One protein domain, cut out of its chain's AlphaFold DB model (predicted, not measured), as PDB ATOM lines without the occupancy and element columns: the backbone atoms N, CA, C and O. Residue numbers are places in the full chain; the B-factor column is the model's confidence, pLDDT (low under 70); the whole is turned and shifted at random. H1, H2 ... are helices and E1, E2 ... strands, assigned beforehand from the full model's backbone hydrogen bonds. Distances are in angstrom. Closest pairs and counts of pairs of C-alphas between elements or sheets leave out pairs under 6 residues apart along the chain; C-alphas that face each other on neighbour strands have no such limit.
ATOM      1  N   VAL A 170       1.772 -14.275  11.398       93.88
ATOM      2  CA  VAL A 170       1.422 -14.319  12.816       93.88
ATOM      3  C   VAL A 170       0.613 -13.086  13.188       93.88
ATOM      4  O   VAL A 170       0.964 -11.961  12.842       93.88
ATOM      5  N   TYR A 171      -0.479 -13.300  13.911       94.69
ATOM      6  CA  TYR A 171      -1.174 -12.241  14.625       94.69
ATOM      7  C   TYR A 171      -0.441 -12.005  15.947       94.69
ATOM      8  O   TYR A 171      -0.179 -12.958  16.684       94.69
ATOM      9  N   PHE A 172      -0.101 -10.756  16.250       95.44
ATOM     10  CA  PHE A 172       0.532 -10.363  17.506       95.44
ATOM     11  C   PHE A 172      -0.241  -9.214  18.146       95.44
ATOM     12  O   PHE A 172      -0.632  -8.257  17.475       95.44
ATOM     13  N   ARG A 173      -0.395  -9.297  19.468       93.56
ATOM     14  CA  ARG A 173      -0.934  -8.225  20.299       93.56
ATOM     15  C   ARG A 173      -0.064  -8.058  21.534       93.56
ATOM     16  O   ARG A 173       0.097  -9.006  22.296       93.56
ATOM     17  N   GLY A 174       0.490  -6.874  21.758       92.69
ATOM     18  CA  GLY A 174       1.390  -6.617  22.883       92.69
ATOM     19  C   GLY A 174       2.317  -5.435  22.629       92.69
ATOM     20  O   GLY A 174       2.048  -4.583  21.791       92.69
ATOM     21  N   HIS A 175       3.432  -5.382  23.352       91.44
ATOM     22  CA  HIS A 175       4.364  -4.258  23.298       91.44
ATOM     23  C   HIS A 175       5.657  -4.607  22.546       91.44
ATOM     24  O   HIS A 175       6.097  -5.756  22.528       91.44
ATOM     25  N   GLY A 176       6.308  -3.595  21.978       90.88
ATOM     26  CA  GLY A 176       7.597  -3.683  21.281       90.88
ATOM     27  C   GLY A 176       7.979  -2.338  20.676       90.88
ATOM     28  O   GLY A 176       7.234  -1.381  20.868       90.88
ATOM     29  N   ASP A 177       9.108  -2.251  19.981       89.75
ATOM     30  CA  ASP A 177       9.571  -1.045  19.276       89.75
ATOM     31  C   ASP A 177       9.974  -1.417  17.840       89.75
ATOM     32  O   ASP A 177      10.464  -2.524  17.601       89.75
ATOM     33  N   TRP A 178       9.804  -0.495  16.889       90.69
ATOM     34  CA  TRP A 178      10.289  -0.664  15.515       90.69
ATOM     35  C   TRP A 178      11.766  -0.264  15.386       90.69
ATOM     36  O   TRP A 178      12.218   0.706  15.994       90.69
ATOM     37  N   PHE A 179      12.505  -0.999  14.559       90.00
ATOM     38  CA  PHE A 179      13.916  -0.796  14.233       90.00
ATOM     39  C   PHE A 179      14.120  -0.946  12.726       90.00
ATOM     40  O   PHE A 179      13.445  -1.760  12.096       90.00
ATOM     41  N   LEU A 180      15.068  -0.206  12.158       89.12
ATOM     42  CA  LEU A 180      15.596  -0.516  10.830       89.12
ATOM     43  C   LEU A 180      16.495  -1.758  10.923       89.12
ATOM     44  O   LEU A 180      17.080  -2.025  11.980       89.12
ATOM     45  N   ASN A 181      16.619  -2.526   9.840       84.38
ATOM     46  CA  ASN A 181      17.757  -3.436   9.726       84.38
ATOM     47  C   ASN A 181      19.006  -2.583   9.474       84.38
ATOM     48  O   ASN A 181      18.975  -1.672   8.655       84.38
ATOM     49  N   ASP A 182      20.106  -2.873  10.167       72.88
ATOM     50  CA  ASP A 182      21.379  -2.217   9.872       72.88
ATOM     51  C   ASP A 182      21.893  -2.752   8.509       72.88
ATOM     52  O   ASP A 182      21.939  -3.972   8.325       72.88
ATOM     53  N   ASP A 183      22.272  -1.872   7.568       52.94
ATOM     54  CA  ASP A 183      22.470  -2.156   6.121       52.94
ATOM     55  C   ASP A 183      23.702  -3.034   5.760       52.94
ATOM     56  O   ASP A 183      24.395  -2.818   4.764       52.94
ATOM     57  N   GLY A 184      24.049  -4.020   6.588       48.25
ATOM     58  CA  GLY A 184      25.146  -4.968   6.356       48.25
ATOM     59  C   GLY A 184      26.563  -4.400   6.532       48.25
ATOM     60  O   GLY A 184      27.531  -5.162   6.507       48.25
ATOM     61  N   THR A 192      19.656   1.034  14.879       71.44
ATOM     62  CA  THR A 192      18.840   2.206  14.540       71.44
ATOM     63  C   THR A 192      17.372   1.898  14.825       71.44
ATOM     64  O   THR A 192      16.668   1.288  14.021       71.44
ATOM     65  N   LYS A 193      16.899   2.281  16.018       73.50
ATOM     66  CA  LYS A 193      15.462   2.322  16.318       73.50
ATOM     67  C   LYS A 193      14.792   3.289  15.332       73.50
ATOM     68  O   LYS A 193      15.402   4.286  14.950       73.50
ATOM     69  N   VAL A 194      13.551   3.017  14.929       66.00
ATOM     70  CA  VAL A 194      12.768   3.931  14.080       66.00
ATOM     71  C   VAL A 194      12.334   5.140  14.919       66.00
ATOM     72  O   VAL A 194      11.226   5.212  15.441       66.00
ATOM     73  N   GLU A 195      13.265   6.078  15.078       63.09
ATOM     74  CA  GLU A 195      13.114   7.391  15.711       63.09
ATOM     75  C   GLU A 195      13.482   8.465  14.672       63.09
ATOM     76  O   GLU A 195      14.436   9.223  14.836       63.09
ATOM     77  N   HIS A 196      12.773   8.466  13.535       45.69
ATOM     78  CA  HIS A 196      13.219   9.168  12.330       45.69
ATOM     79  C   HIS A 196      12.469  10.477  12.016       45.69
ATOM     80  O   HIS A 196      11.348  10.500  11.516       45.69
ATOM     81  N   ARG A 197      13.198  11.566  12.274       35.59
ATOM     82  CA  ARG A 197      13.246  12.852  11.547       35.59
ATOM     83  C   ARG A 197      13.501  12.650  10.027       35.59
ATOM     84  O   ARG A 197      14.006  11.589   9.668       35.59
ATOM     85  N   VAL A 198      13.358  13.592   9.076       39.97
ATOM     86  CA  VAL A 198      12.844  14.990   8.925       39.97
ATOM     87  C   VAL A 198      12.957  15.300   7.409       39.97
ATOM     88  O   VAL A 198      13.936  14.840   6.828       39.97
ATOM     89  N   ILE A 199      12.155  16.091   6.678       43.47
ATOM     90  CA  ILE A 199      10.780  16.654   6.718       43.47
ATOM     91  C   ILE A 199      10.447  16.929   5.228       43.47
ATOM     92  O   ILE A 199      11.356  17.312   4.489       43.47
ATOM     93  N   ASP A 200       9.189  16.808   4.789       33.34
ATOM     94  CA  ASP A 200       8.757  17.354   3.489       33.34
ATOM     95  C   ASP A 200       8.413  18.861   3.635       33.34
ATOM     96  O   ASP A 200       7.592  19.216   4.491       33.34
ATOM     97  N   PRO A 201       9.074  19.769   2.883       37.97
ATOM     98  CA  PRO A 201       8.926  21.216   3.043       37.97
ATOM     99  C   PRO A 201       7.578  21.762   2.556       37.97
ATOM    100  O   PRO A 201       7.158  22.818   3.038       37.97
ATOM    101  N   ASP A 202       6.921  21.048   1.643       38.66
ATOM    102  CA  ASP A 202       5.646  21.420   1.039       38.66
ATOM    103  C   ASP A 202       4.471  20.696   1.731       38.66
ATOM    104  O   ASP A 202       3.345  20.806   1.265       38.66
ATOM    105  N   HIS A 203       4.721  19.965   2.839       44.78
ATOM    106  CA  HIS A 203       3.748  19.074   3.499       44.78
ATOM    107  C   HIS A 203       3.911  18.948   5.050       44.78
ATOM    108  O   HIS A 203       4.273  17.886   5.567       44.78
ATOM    109  N   PRO A 204       3.640  19.990   5.869       36.03
ATOM    110  CA  PRO A 204       4.097  20.078   7.265       36.03
ATOM    111  C   PRO A 204       3.076  19.680   8.359       36.03
ATOM    112  O   PRO A 204       3.385  19.783   9.551       36.03
ATOM    113  N   ARG A 205       1.863  19.231   8.008       30.20
ATOM    114  CA  ARG A 205       0.855  18.739   8.975       30.20
ATOM    115  C   ARG A 205       0.986  17.213   9.121       30.20
ATOM    116  O   ARG A 205       0.718  16.512   8.158       30.20
ATOM    117  N   THR A 206       1.341  16.618  10.264       35.28
ATOM    118  CA  THR A 206       1.484  17.122  11.648       35.28
ATOM    119  C   THR A 206       2.744  16.542  12.317       35.28
ATOM    120  O   THR A 206       3.160  15.433  11.999       35.28
ATOM    121  N   GLN A 207       3.379  17.281  13.243       37.62
ATOM    122  CA  GLN A 207       4.760  16.987  13.693       37.62
ATOM    123  C   GLN A 207       4.946  16.703  15.199       37.62
ATOM    124  O   GLN A 207       6.064  16.796  15.703       37.62
ATOM    125  N   HIS A 208       3.892  16.325  15.932       34.91
ATOM    126  CA  HIS A 208       3.992  15.790  17.312       34.91
ATOM    127  C   HIS A 208       3.344  14.404  17.490       34.91
ATOM    128  O   HIS A 208       3.099  13.945  18.607       34.91
ATOM    129  N   SER A 209       3.113  13.677  16.399       33.34
ATOM    130  CA  SER A 209       2.895  12.240  16.482       33.34
ATOM    131  C   SER A 209       4.188  11.549  16.932       33.34
ATOM    132  O   SER A 209       5.068  11.245  16.130       33.34
ATOM    133  N   PHE A 210       4.261  11.177  18.215       38.66
ATOM    134  CA  PHE A 210       4.963   9.946  18.576       38.66
ATOM    135  C   PHE A 210       4.262   8.798  17.842       38.66
ATOM    136  O   PHE A 210       3.258   8.244  18.295       38.66
ATOM    137  N   PHE A 211       4.785   8.518  16.647       49.00
ATOM    138  CA  PHE A 211       4.337   7.537  15.666       49.00
ATOM    139  C   PHE A 211       3.890   6.216  16.324       49.00
ATOM    140  O   PHE A 211       2.784   5.714  16.100       49.00
ATOM    141  N   TYR A 212       4.664   5.754  17.297       50.72
ATOM    142  CA  TYR A 212       4.191   4.863  18.350       50.72
ATOM    143  C   TYR A 212       4.619   5.465  19.698       50.72
ATOM    144  O   TYR A 212       5.755   5.937  19.818       50.72
ATOM    145  N   TRP A 213       3.743   5.470  20.709       54.72
ATOM    146  CA  TRP A 213       4.177   5.850  22.055       54.72
ATOM    147  C   TRP A 213       5.015   4.711  22.634       54.72
ATOM    148  O   TRP A 213       4.591   3.555  22.558       54.72
ATOM    149  N   PRO A 214       6.169   4.975  23.271       53.84
ATOM    150  CA  PRO A 214       6.891   3.944  23.998       53.84
ATOM    151  C   PRO A 214       5.968   3.230  24.997       53.84
ATOM    152  O   PRO A 214       5.494   3.830  25.962       53.84
ATOM    153  N   ASN A 215       5.769   1.924  24.789       60.34
ATOM    154  CA  ASN A 215       4.807   1.060  25.496       60.34
ATOM    155  C   ASN A 215       3.313   1.176  25.085       60.34
ATOM    156  O   ASN A 215       2.464   0.684  25.829       60.34
ATOM    157  N   ASP A 216       2.976   1.694  23.898       76.56
ATOM    158  CA  ASP A 216       1.683   1.412  23.238       76.56
ATOM    159  C   ASP A 216       1.479  -0.114  23.094       76.56
ATOM    160  O   ASP A 216       2.448  -0.882  23.006       76.56
ATOM    161  N   VAL A 217       0.218  -0.567  23.061       86.00
ATOM    162  CA  VAL A 217      -0.134  -1.941  22.654       86.00
ATOM    163  C   VAL A 217      -0.309  -1.950  21.137       86.00
ATOM    164  O   VAL A 217      -1.277  -1.399  20.616       86.00
ATOM    165  N   ILE A 218       0.622  -2.588  20.435       90.62
ATOM    166  CA  ILE A 218       0.518  -2.876  19.006       90.62
ATOM    167  C   ILE A 218      -0.337  -4.132  18.812       90.62
ATOM    168  O   ILE A 218      -0.244  -5.081  19.590       90.62
ATOM    169  N   ASP A 219      -1.185  -4.116  17.785       93.50
ATOM    170  CA  ASP A 219      -2.195  -5.136  17.497       93.50
ATOM    171  C   ASP A 219      -2.334  -5.285  15.971       93.50
ATOM    172  O   ASP A 219      -2.671  -4.320  15.275       93.50
ATOM    173  N   GLY A 220      -2.020  -6.465  15.433       94.31
ATOM    174  CA  GLY A 220      -2.125  -6.724  13.998       94.31
ATOM    175  C   GLY A 220      -1.314  -7.919  13.506       94.31
ATOM    176  O   GLY A 220      -0.818  -8.738  14.282       94.31
ATOM    177  N   VAL A 221      -1.214  -8.028  12.182       95.50
ATOM    178  CA  VAL A 221      -0.536  -9.133  11.491       95.50
ATOM    179  C   VAL A 221       0.910  -8.768  11.137       95.50
ATOM    180  O   VAL A 221       1.224  -7.616  10.835       95.50
ATOM    181  N   PHE A 222       1.781  -9.770  11.190       96.31
ATOM    182  CA  PHE A 222       3.209  -9.721  10.883       96.31
ATOM    183  C   PHE A 222       3.633 -11.007  10.151       96.31
ATOM    184  O   PHE A 222       2.898 -11.996  10.140       96.31
ATOM    185  N   GLN A 223       4.855 -11.040   9.619       95.06
ATOM    186  CA  GLN A 223       5.557 -12.273   9.243       95.06
ATOM    187  C   GLN A 223       6.655 -12.618  10.266       95.06
ATOM    188  O   GLN A 223       7.110 -11.768  11.037       95.06
ATOM    189  N   LEU A 224       7.106 -13.877  10.275       94.00
ATOM    190  CA  LEU A 224       8.358 -14.247  10.945       94.00
ATOM    191  C   LEU A 224       9.568 -13.641  10.214       94.00
ATOM    192  O   LEU A 224       9.577 -13.568   8.987       94.00
ATOM    193  N   THR A 225      10.623 -13.302  10.962       93.44
ATOM    194  CA  THR A 225      11.940 -12.998  10.368       93.44
ATOM    195  C   THR A 225      12.507 -14.222   9.640       93.44
ATOM    196  O   THR A 225      12.204 -15.351  10.023       93.44
ATOM    197  N   ASP A 226      13.393 -14.048   8.653       91.31
ATOM    198  CA  ASP A 226      13.989 -15.175   7.907       91.31
ATOM    199  C   ASP A 226      14.721 -16.187   8.805       91.31
ATOM    200  O   ASP A 226      14.701 -17.392   8.547       91.31
ATOM    201  N   SER A 227      15.311 -15.713   9.907       91.50
ATOM    202  CA  SER A 227      15.928 -16.553  10.940       91.50
ATOM    203  C   SER A 227      14.901 -17.453  11.634       91.50
ATOM    204  O   SER A 227      15.102 -18.663  11.752       91.50
ATOM    205  N   ASP A 228      13.772 -16.886  12.064       92.81
ATOM    206  CA  ASP A 228      12.726 -17.626  12.773       92.81
ATOM    207  C   ASP A 228      11.865 -18.473  11.822       92.81
ATOM    208  O   ASP A 228      11.472 -19.585  12.179       92.81
ATOM    209  N   TYR A 229      11.663 -18.029  10.579       92.75
ATOM    210  CA  TYR A 229      11.054 -18.832   9.519       92.75
ATOM    211  C   TYR A 229      11.919 -20.049   9.164       92.75
ATOM    212  O   TYR A 229      11.392 -21.152   9.052       92.75
ATOM    213  N   SER A 230      13.245 -19.902   9.080       91.00
ATOM    214  CA  SER A 230      14.162 -21.024   8.812       91.00
ATOM    215  C   SER A 230      14.119 -22.099   9.910       91.00
ATOM    216  O   SER A 230      14.133 -23.298   9.613       91.00
ATOM    217  N   LYS A 231      13.993 -21.697  11.184       90.31
ATOM    218  CA  LYS A 231      13.750 -22.618  12.313       90.31
ATOM    219  C   LYS A 231      12.382 -23.290  12.183       90.31
ATOM    220  O   LYS A 231      12.289 -24.514  12.217       90.31
ATOM    221  N   TYR A 232      11.329 -22.500  11.962       89.12
ATOM    222  CA  TYR A 232       9.963 -23.004  11.822       89.12
ATOM    223  C   TYR A 232       9.837 -24.021  10.675       89.12
ATOM    224  O   TYR A 232       9.262 -25.090  10.858       89.12
ATOM    225  N   ARG A 233      10.446 -23.737   9.517       90.00
ATOM    226  CA  ARG A 233      10.451 -24.602   8.329       90.00
ATOM    227  C   ARG A 233      11.231 -25.905   8.526       90.00
ATOM    228  O   ARG A 233      10.862 -26.910   7.929       90.00
ATOM    229  N   SER A 234      12.288 -25.909   9.343       86.88
ATOM    230  CA  SER A 234      13.094 -27.116   9.599       86.88
ATOM    231  C   SER A 234      12.543 -28.008  10.720       86.88
ATOM    232  O   SER A 234      12.768 -29.215  10.689       86.88
ATOM    233  N   VAL A 235      11.797 -27.444  11.677       87.88
ATOM    234  CA  VAL A 235      11.242 -28.168  12.843       87.88
ATOM    235  C   VAL A 235       9.719 -28.394  12.736       87.88
ATOM    236  O   VAL A 235       9.139 -29.150  13.511       87.88
ATOM    237  N   GLY A 236       9.038 -27.735  11.793       83.94
ATOM    238  CA  GLY A 236       7.570 -27.721  11.666       83.94
ATOM    239  C   GLY A 236       6.850 -26.942  12.778       83.94
ATOM    240  O   GLY A 236       5.623 -26.908  12.836       83.94
ATOM    241  N   SER A 237       7.608 -26.337  13.692       87.75
ATOM    242  CA  SER A 237       7.126 -25.561  14.831       87.75
ATOM    243  C   SER A 237       8.239 -24.647  15.348       87.75
ATOM    244  O   SER A 237       9.414 -24.846  15.048       87.75
ATOM    245  N   ILE A 238       7.875 -23.625  16.122       89.31
ATOM    246  CA  ILE A 238       8.819 -22.763  16.838       89.31
ATOM    247  C   ILE A 238       8.205 -22.380  18.184       89.31
ATOM    248  O   ILE A 238       6.990 -22.181  18.295       89.31
ATOM    249  N   ASN A 239       9.033 -22.279  19.217       90.50
ATOM    250  CA  ASN A 239       8.600 -21.783  20.512       90.50
ATOM    251  C   ASN A 239       8.256 -20.287  20.407       90.50
ATOM    252  O   ASN A 239       9.103 -19.465  20.051       90.50
ATOM    253  N   LYS A 240       7.026 -19.910  20.768       89.75
ATOM    254  CA  LYS A 240       6.599 -18.501  20.791       89.75
ATOM    255  C   LYS A 240       7.470 -17.658  21.733       89.75
ATOM    256  O   LYS A 240       7.697 -16.484  21.465       89.75
ATOM    257  N   GLU A 241       8.004 -18.259  22.798       87.31
ATOM    258  CA  GLU A 241       8.918 -17.600  23.736       87.31
ATOM    259  C   GLU A 241      10.356 -17.447  23.202       87.31
ATOM    260  O   GLU A 241      11.179 -16.799  23.849       87.31
ATOM    261  N   GLU A 242      10.672 -17.925  21.999       89.44
ATOM    262  CA  GLU A 242      11.951 -17.653  21.318       89.44
ATOM    263  C   GLU A 242      11.829 -16.556  20.250       89.44
ATOM    264  O   GLU A 242      12.809 -15.857  19.985       89.44
ATOM    265  N   ILE A 243      10.622 -16.311  19.723       91.88
ATOM    266  CA  ILE A 243      10.348 -15.199  18.801       91.88
ATOM    267  C   ILE A 243      10.529 -13.873  19.547       91.88
ATOM    268  O   ILE A 243       9.750 -13.517  20.435       91.88
ATOM    269  N   THR A 244      11.576 -13.135  19.195       92.81
ATOM    270  CA  THR A 244      11.873 -11.802  19.753       92.81
ATOM    271  C   THR A 244      11.649 -10.681  18.748       92.81
ATOM    272  O   THR A 244      11.540  -9.528  19.157       92.81
ATOM    273  N   ARG A 245      11.553 -11.010  17.456       95.06
ATOM    274  CA  ARG A 245      11.414 -10.065  16.350       95.06
ATOM    275  C   ARG A 245      10.343 -10.530  15.375       95.06
ATOM    276  O   ARG A 245      10.174 -11.731  15.172       95.06
ATOM    277  N   LEU A 246       9.660  -9.574  14.764       95.94
ATOM    278  CA  LEU A 246       8.642  -9.772  13.736       95.94
ATOM    279  C   LEU A 246       8.923  -8.848  12.548       95.94
ATOM    280  O   LEU A 246       9.411  -7.734  12.736       95.94
ATOM    281  N   SER A 247       8.598  -9.300  11.343       95.44
ATOM    282  CA  SER A 247       8.717  -8.518  10.107       95.44
ATOM    283  C   SER A 247       7.355  -7.938   9.700       95.44
ATOM    284  O   SER A 247       6.323  -8.556   9.988       95.44
ATOM    285  N   PRO A 248       7.308  -6.768   9.035       95.38
ATOM    286  CA  PRO A 248       6.080  -6.260   8.430       95.38
ATOM    287  C   PRO A 248       5.598  -7.198   7.308       95.38
ATOM    288  O   PRO A 248       6.317  -8.093   6.868       95.38
ATOM    289  N   CYS A 249       4.350  -7.030   6.869       93.88
ATOM    290  CA  CYS A 249       3.758  -7.831   5.793       93.88
ATOM    291  C   CYS A 249       2.613  -7.076   5.102       93.88
ATOM    292  O   CYS A 249       2.016  -6.192   5.718       93.88
ATOM    293  N   CYS A 250       2.264  -7.463   3.869       90.75
ATOM    294  CA  CYS A 250       1.151  -6.880   3.100       90.75
ATOM    295  C   CYS A 250      -0.217  -7.526   3.375       90.75
ATOM    296  O   CYS A 250      -1.099  -7.545   2.520       90.75
ATOM    297  N   HIS A 251      -0.421  -8.063   4.578       91.69
ATOM    298  CA  HIS A 251      -1.760  -8.446   5.017       91.69
ATOM    299  C   HIS A 251      -2.595  -7.179   5.310       91.69
ATOM    300  O   HIS A 251      -2.053  -6.267   5.932       91.69
ATOM    301  N   PRO A 252      -3.900  -7.097   4.979       88.25
ATOM    302  CA  PRO A 252      -4.716  -5.913   5.288       88.25
ATOM    303  C   PRO A 252      -4.709  -5.535   6.781       88.25
ATOM    304  O   PRO A 252      -4.516  -4.382   7.146       88.25
ATOM    305  N   ASP A 253      -4.800  -6.525   7.675       90.44
ATOM    306  CA  ASP A 253      -4.654  -6.324   9.125       90.44
ATOM    307  C   ASP A 253      -3.217  -6.082   9.636       90.44
ATOM    308  O   ASP A 253      -2.998  -6.116  10.854       90.44
ATOM    309  N   SER A 254      -2.239  -5.868   8.752       94.50
ATOM    310  CA  SER A 254      -0.830  -5.662   9.101       94.50
ATOM    311  C   SER A 254      -0.655  -4.543  10.119       94.50
ATOM    312  O   SER A 254      -1.155  -3.432   9.940       94.50
ATOM    313  N   ALA A 255       0.094  -4.825  11.184       93.00
ATOM    314  CA  ALA A 255       0.406  -3.821  12.196       93.00
ATOM    315  C   ALA A 255       1.237  -2.659  11.625       93.00
ATOM    316  O   ALA A 255       1.174  -1.554  12.158       93.00
ATOM    317  N   PHE A 256       1.985  -2.896  10.542       93.38
ATOM    318  CA  PHE A 256       2.744  -1.864   9.840       93.38
ATOM    319  C   PHE A 256       1.822  -0.948   9.027       93.38
ATOM    320  O   PHE A 256       1.837   0.259   9.249       93.38
ATOM    321  N   HIS A 257       0.960  -1.500   8.161       91.12
ATOM    322  CA  HIS A 257       0.009  -0.692   7.382       91.12
ATOM    323  C   HIS A 257      -0.937   0.095   8.300       91.12
ATOM    324  O   HIS A 257      -1.012   1.311   8.193       91.12
ATOM    325  N   LYS A 258      -1.473  -0.534   9.358       90.25
ATOM    326  CA  LYS A 258      -2.258   0.139  10.415       90.25
ATOM    327  C   LYS A 258      -1.533   1.269  11.160       90.25
ATOM    328  O   LYS A 258      -2.184   1.953  11.963       90.25
ATOM    329  N   LEU A 259      -0.222   1.434  10.979       86.94
ATOM    330  CA  LEU A 259       0.535   2.609  11.403       86.94
ATOM    331  C   LEU A 259       0.745   3.569  10.219       86.94
ATOM    332  O   LEU A 259       0.393   4.736  10.359       86.94
ATOM    333  N   VAL A 260       1.208   3.109   9.051       85.75
ATOM    334  CA  VAL A 260       1.318   3.932   7.823       85.75
ATOM    335  C   VAL A 260       0.025   4.712   7.535       85.75
ATOM    336  O   VAL A 260       0.064   5.937   7.452       85.75
ATOM    337  N   ASP A 261      -1.131   4.041   7.533       82.81
ATOM    338  CA  ASP A 261      -2.466   4.615   7.281       82.81
ATOM    339  C   ASP A 261      -2.857   5.738   8.263       82.81
ATOM    340  O   ASP A 261      -3.782   6.511   8.020       82.81
ATOM    341  N   LYS A 262      -2.181   5.811   9.417       79.75
ATOM    342  CA  LYS A 262      -2.395   6.816  10.471       79.75
ATOM    343  C   LYS A 262      -1.313   7.898  10.476       79.75
ATOM    344  O   LYS A 262      -1.210   8.626  11.463       79.75
ATOM    345  N   GLY A 263      -0.459   7.951   9.450       75.81
ATOM    346  CA  GLY A 263       0.755   8.770   9.445       75.81
ATOM    347  C   GLY A 263       1.712   8.396  10.583       75.81
ATOM    348  O   GLY A 263       2.357   9.265  11.156       75.81
ATOM    349  N   ARG A 264       1.730   7.117  10.988       78.00
ATOM    350  CA  ARG A 264       2.474   6.591  12.149       78.00
ATOM    351  C   ARG A 264       3.643   5.672  11.786       78.00
ATOM    352  O   ARG A 264       4.289   5.170  12.694       78.00
ATOM    353  N   LEU A 265       3.928   5.436  10.510       82.25
ATOM    354  CA  LEU A 265       5.227   4.960  10.020       82.25
ATOM    355  C   LEU A 265       5.417   5.487   8.584       82.25
ATOM    356  O   LEU A 265       4.424   5.560   7.860       82.25
ATOM    357  N   PRO A 266       6.646   5.825   8.155       82.81
ATOM    358  CA  PRO A 266       6.954   5.962   6.730       82.81
ATOM    359  C   PRO A 266       6.717   4.615   6.030       82.81
ATOM    360  O   PRO A 266       7.059   3.568   6.583       82.81
ATOM    361  N   ALA A 267       6.121   4.605   4.837       86.31
ATOM    362  CA  ALA A 267       5.871   3.354   4.110       86.31
ATOM    363  C   ALA A 267       7.157   2.798   3.475       86.31
ATOM    364  O   ALA A 267       7.321   1.589   3.326       86.31
ATOM    365  N   GLU A 268       8.097   3.689   3.166       86.75
ATOM    366  CA  GLU A 268       9.366   3.449   2.481       86.75
ATOM    367  C   GLU A 268      10.268   2.473   3.251       86.75
ATOM    368  O   GLU A 268      11.070   1.756   2.656       86.75
ATOM    369  N   ILE A 269      10.120   2.398   4.581       88.00
ATOM    370  CA  ILE A 269      10.909   1.485   5.420       88.00
ATOM    371  C   ILE A 269      10.342   0.060   5.472       88.00
ATOM    372  O   ILE A 269      10.952  -0.783   6.126       88.00
ATOM    373  N   PHE A 270       9.214  -0.237   4.806       89.75
ATOM    374  CA  PHE A 270       8.554  -1.553   4.845       89.75
ATOM    375  C   PHE A 270       9.531  -2.706   4.573       89.75
ATOM    376  O   PHE A 270       9.574  -3.679   5.324       89.75
ATOM    377  N   GLY A 271      10.361  -2.583   3.532       87.88
ATOM    378  CA  GLY A 271      11.358  -3.599   3.186       87.88
ATOM    379  C   GLY A 271      12.558  -3.658   4.139       87.88
ATOM    380  O   GLY A 271      13.236  -4.682   4.191       87.88
ATOM    381  N   ASN A 272      12.822  -2.593   4.910       89.25
ATOM    382  CA  ASN A 272      14.040  -2.442   5.711       89.25
ATOM    383  C   ASN A 272      13.804  -2.256   7.225       89.25
ATOM    384  O   ASN A 272      14.644  -1.675   7.910       89.25
ATOM    385  N   CYS A 273      12.690  -2.750   7.779       92.62
ATOM    386  CA  CYS A 273      12.414  -2.666   9.219       92.62
ATOM    387  C   CYS A 273      11.929  -3.979   9.860       92.62
ATOM    388  O   CYS A 273      11.400  -4.871   9.196       92.62
ATOM    389  N   TYR A 274      12.046  -4.060  11.186       94.38
ATOM    390  CA  TYR A 274      11.469  -5.106  12.033       94.38
ATOM    391  C   TYR A 274      10.925  -4.527  13.345       94.38
ATOM    392  O   TYR A 274      11.298  -3.440  13.781       94.38
ATOM    393  N   PHE A 275      10.064  -5.289  14.008       94.06
ATOM    394  CA  PHE A 275       9.488  -4.979  15.313       94.06
ATOM    395  C   PHE A 275      10.087  -5.907  16.381       94.06
ATOM    396  O   PHE A 275       9.990  -7.126  16.249       94.06
ATOM    397  N   GLU A 276      10.723  -5.370  17.428       93.50
ATOM    398  CA  GLU A 276      11.305  -6.159  18.531       93.50
ATOM    399  C   GLU A 276      10.372  -6.167  19.755       93.50
ATOM    400  O   GLU A 276      10.002  -5.117  20.278       93.50
ATOM    401  N   ILE A 277       9.983  -7.359  20.223       92.56
ATOM    402  CA  ILE A 277       8.919  -7.555  21.221       92.56
ATOM    403  C   ILE A 277       9.402  -7.206  22.643       92.56
ATOM    404  O   ILE A 277      10.225  -7.910  23.239       92.56
ATOM    405  N   LYS A 278       8.796  -6.181  23.258       90.25
ATOM    406  CA  LYS A 278       8.961  -5.831  24.680       90.25
ATOM    407  C   LYS A 278       8.111  -6.755  25.551       90.25
ATOM    408  O   LYS A 278       6.942  -6.504  25.821       90.25
ATOM    409  N   ARG A 279       8.744  -7.794  26.094       87.44
ATOM    410  CA  ARG A 279       8.141  -8.677  27.116       87.44
ATOM    411  C   ARG A 279       8.200  -8.104  28.539       87.44
ATOM    412  O   ARG A 279       7.682  -8.712  29.478       87.44
ATOM    413  N   ASN A 280       8.875  -6.969  28.727       87.12
ATOM    414  CA  ASN A 280       9.063  -6.345  30.031       87.12
ATOM    415  C   ASN A 280       9.216  -4.821  29.925       87.12
ATOM    416  O   ASN A 280       9.785  -4.324  28.955       87.12
ATOM    417  N   ARG A 281       8.772  -4.096  30.956       78.19
ATOM    418  CA  ARG A 281       8.975  -2.642  31.106       78.19
ATOM    419  C   ARG A 281      10.423  -2.272  31.433       78.19
ATOM    420  O   ARG A 281      10.838  -1.146  31.181       78.19
ATOM    421  N   PHE A 282      11.191  -3.193  32.017       74.44
ATOM    422  CA  PHE A 282      12.596  -2.974  32.347       74.44
ATOM    423  C   PHE A 282      13.513  -3.579  31.270       74.44
ATOM    424  O   PHE A 282      13.285  -4.716  30.854       74.44
ATOM    425  N   PRO A 283      14.587  -2.881  30.850       74.00
ATOM    426  CA  PRO A 283      15.537  -3.426  29.883       74.00
ATOM    427  C   PRO A 283      16.285  -4.632  30.466       74.00
ATOM    428  O   PRO A 283      16.545  -4.694  31.670       74.00
ATOM    429  N   GLU A 284      16.721  -5.563  29.616       72.88
ATOM    430  CA  GLU A 284      17.394  -6.801  30.050       72.88
ATOM    431  C   GLU A 284      18.654  -6.558  30.905       72.88
ATOM    432  O   GLU A 284      18.950  -7.346  31.799       72.88
ATOM    433  N   LEU A 285      19.367  -5.436  30.736       70.44
ATOM    434  CA  LEU A 285      20.477  -5.067  31.631       70.44
ATOM    435  C   LEU A 285      20.015  -4.790  33.077       70.44
ATOM    436  O   LEU A 285      20.737  -5.095  34.027       70.44
ATOM    437  N   ALA A 286      18.815  -4.233  33.258       68.81
ATOM    438  CA  ALA A 286      18.210  -4.037  34.572       68.81
ATOM    439  C   ALA A 286      17.667  -5.357  35.139       68.81
ATOM    440  O   ALA A 286      17.870  -5.617  36.321       68.81
ATOM    441  N   LEU A 287      17.062  -6.214  34.307       77.56
ATOM    442  CA  LEU A 287      16.585  -7.543  34.720       77.56
ATOM    443  C   LEU A 287      17.736  -8.467  35.145       77.56
ATOM    444  O   LEU A 287      17.651  -9.104  36.189       77.56
ATOM    445  N   LYS A 288      18.862  -8.469  34.420       76.75
ATOM    446  CA  LYS A 288      20.084  -9.204  34.805       76.75
ATOM    447  C   LYS A 288      20.672  -8.748  36.145       76.75
ATOM    448  O   LYS A 288      21.305  -9.543  36.830       76.75
ATOM    449  N   ARG A 289      20.476  -7.478  36.524       82.81
ATOM    450  CA  ARG A 289      20.916  -6.918  37.817       82.81
ATOM    451  C   ARG A 289      19.894  -7.102  38.943       82.81
ATOM    452  O   ARG A 289      20.278  -7.014  40.106       82.81
ATOM    453  N   ARG A 290      18.615  -7.278  38.602       77.44
ATOM    454  CA  ARG A 290      17.466  -7.359  39.516       77.44
ATOM    455  C   ARG A 290      16.402  -8.314  38.949       77.44
ATOM    456  O   ARG A 290      15.408  -7.845  38.384       77.44
ATOM    457  N   PRO A 291      16.613  -9.644  39.034       85.00
ATOM    458  CA  PRO A 291      15.723 -10.631  38.421       85.00
ATOM    459  C   PRO A 291      14.285 -10.571  38.945       85.00
ATOM    460  O   PRO A 291      13.355 -10.841  38.193       85.00
ATOM    461  N   GLU A 292      14.086 -10.133  40.191       84.81
ATOM    462  CA  GLU A 292      12.773  -9.946  40.820       84.81
ATOM    463  C   GLU A 292      11.897  -8.909  40.097       84.81
ATOM    464  O   GLU A 292      10.671  -8.917  40.210       84.81
ATOM    465  N   ARG A 293      12.509  -8.028  39.296       71.31
ATOM    466  CA  ARG A 293      11.783  -7.094  38.431       71.31
ATOM    467  C   ARG A 293      11.163  -7.753  37.203       71.31
ATOM    468  O   ARG A 293      10.309  -7.124  36.581       71.31
ATOM    469  N   ARG A 294      11.547  -8.986  36.844       81.38
ATOM    470  CA  ARG A 294      10.996  -9.678  35.671       81.38
ATOM    471  C   ARG A 294       9.499  -9.922  35.830       81.38
ATOM    472  O   ARG A 294       8.757  -9.609  34.908       81.38
ATOM    473  N   ASP A 295       9.058 -10.362  37.004       80.88
ATOM    474  CA  ASP A 295       7.638 -10.623  37.268       80.88
ATOM    475  C   ASP A 295       6.844  -9.319  37.442       80.88
ATOM    476  O   ASP A 295       5.768  -9.165  36.873       80.88
ATOM    477  N   ILE A 296       7.409  -8.338  38.160       75.69
ATOM    478  CA  ILE A 296       6.774  -7.031  38.422       75.69
ATOM    479  C   ILE A 296       6.624  -6.199  37.137       75.69
ATOM    480  O   ILE A 296       5.648  -5.474  36.966       75.69
ATOM    481  N   GLY A 297       7.620  -6.263  36.251       76.94
ATOM    482  CA  GLY A 297       7.653  -5.524  34.993       76.94
ATOM    483  C   GLY A 297       7.118  -6.301  33.795       76.94
ATOM    484  O   GLY A 297       7.222  -5.777  32.684       76.94
ATOM    485  N   LYS A 298       6.613  -7.531  33.980       86.00
ATOM    486  CA  LYS A 298       6.107  -8.365  32.883       86.00
ATOM    487  C   LYS A 298       5.026  -7.604  32.119       86.00
ATOM    488  O   LYS A 298       4.144  -6.991  32.714       86.00
ATOM    489  N   LEU A 299       5.134  -7.632  30.798       80.31
ATOM    490  CA  LEU A 299       4.126  -7.089  29.901       80.31
ATOM    491  C   LEU A 299       3.278  -8.229  29.345       80.31
ATOM    492  O   LEU A 299       3.804  -9.305  29.047       80.31
ATOM    493  N   ASP A 300       1.977  -7.984  29.221       84.56
ATOM    494  CA  ASP A 300       1.062  -8.917  28.577       84.56
ATOM    495  C   ASP A 300       1.239  -8.847  27.058       84.56
ATOM    496  O   ASP A 300       1.392  -7.774  26.469       84.56
ATOM    497  N   TRP A 301       1.260 -10.019  26.429       92.38
ATOM    498  CA  TRP A 301       1.331 -10.174  24.982       92.38
ATOM    499  C   TRP A 301       0.737 -11.524  24.572       92.38
ATOM    500  O   TRP A 301       0.758 -12.490  25.339       92.38
ATOM    501  N   SER A 302       0.245 -11.599  23.341       91.25
ATOM    502  CA  SER A 302      -0.126 -12.833  22.662       91.25
ATOM    503  C   SER A 302       0.476 -12.865  21.257       91.25
ATOM    504  O   SER A 302       0.755 -11.837  20.640       91.25
ATOM    505  N   LEU A 303       0.706 -14.079  20.763       93.19
ATOM    506  CA  LEU A 303       1.153 -14.349  19.401       93.19
ATOM    507  C   LEU A 303       0.455 -15.618  18.925       93.19
ATOM    508  O   LEU A 303       0.488 -16.643  19.613       93.19
ATOM    509  N   GLU A 304      -0.178 -15.578  17.760       92.88
ATOM    510  CA  GLU A 304      -0.896 -16.701  17.162       92.88
ATOM    511  C   GLU A 304      -0.495 -16.888  15.702       92.88
ATOM    512  O   GLU A 304      -0.415 -15.927  14.946       92.88
ATOM    513  N   PHE A 305      -0.258 -18.135  15.295       90.75
ATOM    514  CA  PHE A 305      -0.021 -18.462  13.893       90.75
ATOM    515  C   PHE A 305      -1.341 -18.421  13.129       90.75
ATOM    516  O   PHE A 305      -2.296 -19.108  13.502       90.75
ATOM    517  N   ILE A 306      -1.381 -17.628  12.062       88.62
ATOM    518  CA  ILE A 306      -2.506 -17.581  11.133       88.62
ATOM    519  C   ILE A 306      -2.317 -18.737  10.155       88.62
ATOM    520  O   ILE A 306      -1.264 -18.870   9.530       88.62
ATOM    521  N   LYS A 307      -3.326 -19.599  10.023       78.69
ATOM    522  CA  LYS A 307      -3.324 -20.616   8.971       78.69
ATOM    523  C   LYS A 307      -3.801 -19.976   7.676       78.69
ATOM    524  O   LYS A 307      -4.823 -19.299   7.673       78.69
ATOM    525  N   VAL A 308      -3.117 -20.269   6.575       60.66
ATOM    526  CA  VAL A 308      -3.448 -19.757   5.230       60.66
ATOM    527  C   VAL A 308      -4.863 -20.170   4.773       60.66
ATOM    528  O   VAL A 308      -5.474 -19.502   3.949       60.66
ATOM    529  N   THR A 309      -5.431 -21.235   5.351       57.28
ATOM    530  CA  THR A 309      -6.821 -21.677   5.127       57.28
ATOM    531  C   THR A 309      -7.882 -20.849   5.854       57.28
ATOM    532  O   THR A 309      -9.054 -20.920   5.496       57.28
TER     533      THR A 309
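AT A GLANCE: This is residues 170 to 184 and 192 to 309 of the 455 residues of an uncharacterized protein of Methylomonas lenta (UniProt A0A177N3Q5). What shape? With little regular structure, a strongly twisted antiparallel sheet, E2 E5 E4 E3 E1 E6, is grazed by H1 and H2, with H3 and H4 beyond it and a long loop, residues 192 to 217. What makes it? Of 133 printed residues, 53 are in four named helices and six strands, class mixed. It is compact, with radius of gyration of the C-alphas 16.2 A and spans 49 by 42 by 30 A.

HOW THE PARTS SIT: Which strands pair? E1, residues 170 to 174, neighbours E6, residues 302 to 305, with N 171 and O 304 2.8 A apart. What of helices? In H1, residues 226 to 235, every O i to N i+4 pair is within hydrogen-bond range.

IN THESE COORDINATES: Where does E1 begin? C-alpha 170 is at (1.422, -14.319, 12.816). Where does E6 end? C-alpha 305 is at (-0.021, -18.462, 13.893).

THE WHOLE: Any cut? The printed part has a cut between residues 184 and 192, with 7 residues not printed, and the C-alphas of 184 and 192 are 12.6 A apart across it. Where is confidence low? The pLDDT is under 70 for 27 residues, among them 194 to 215.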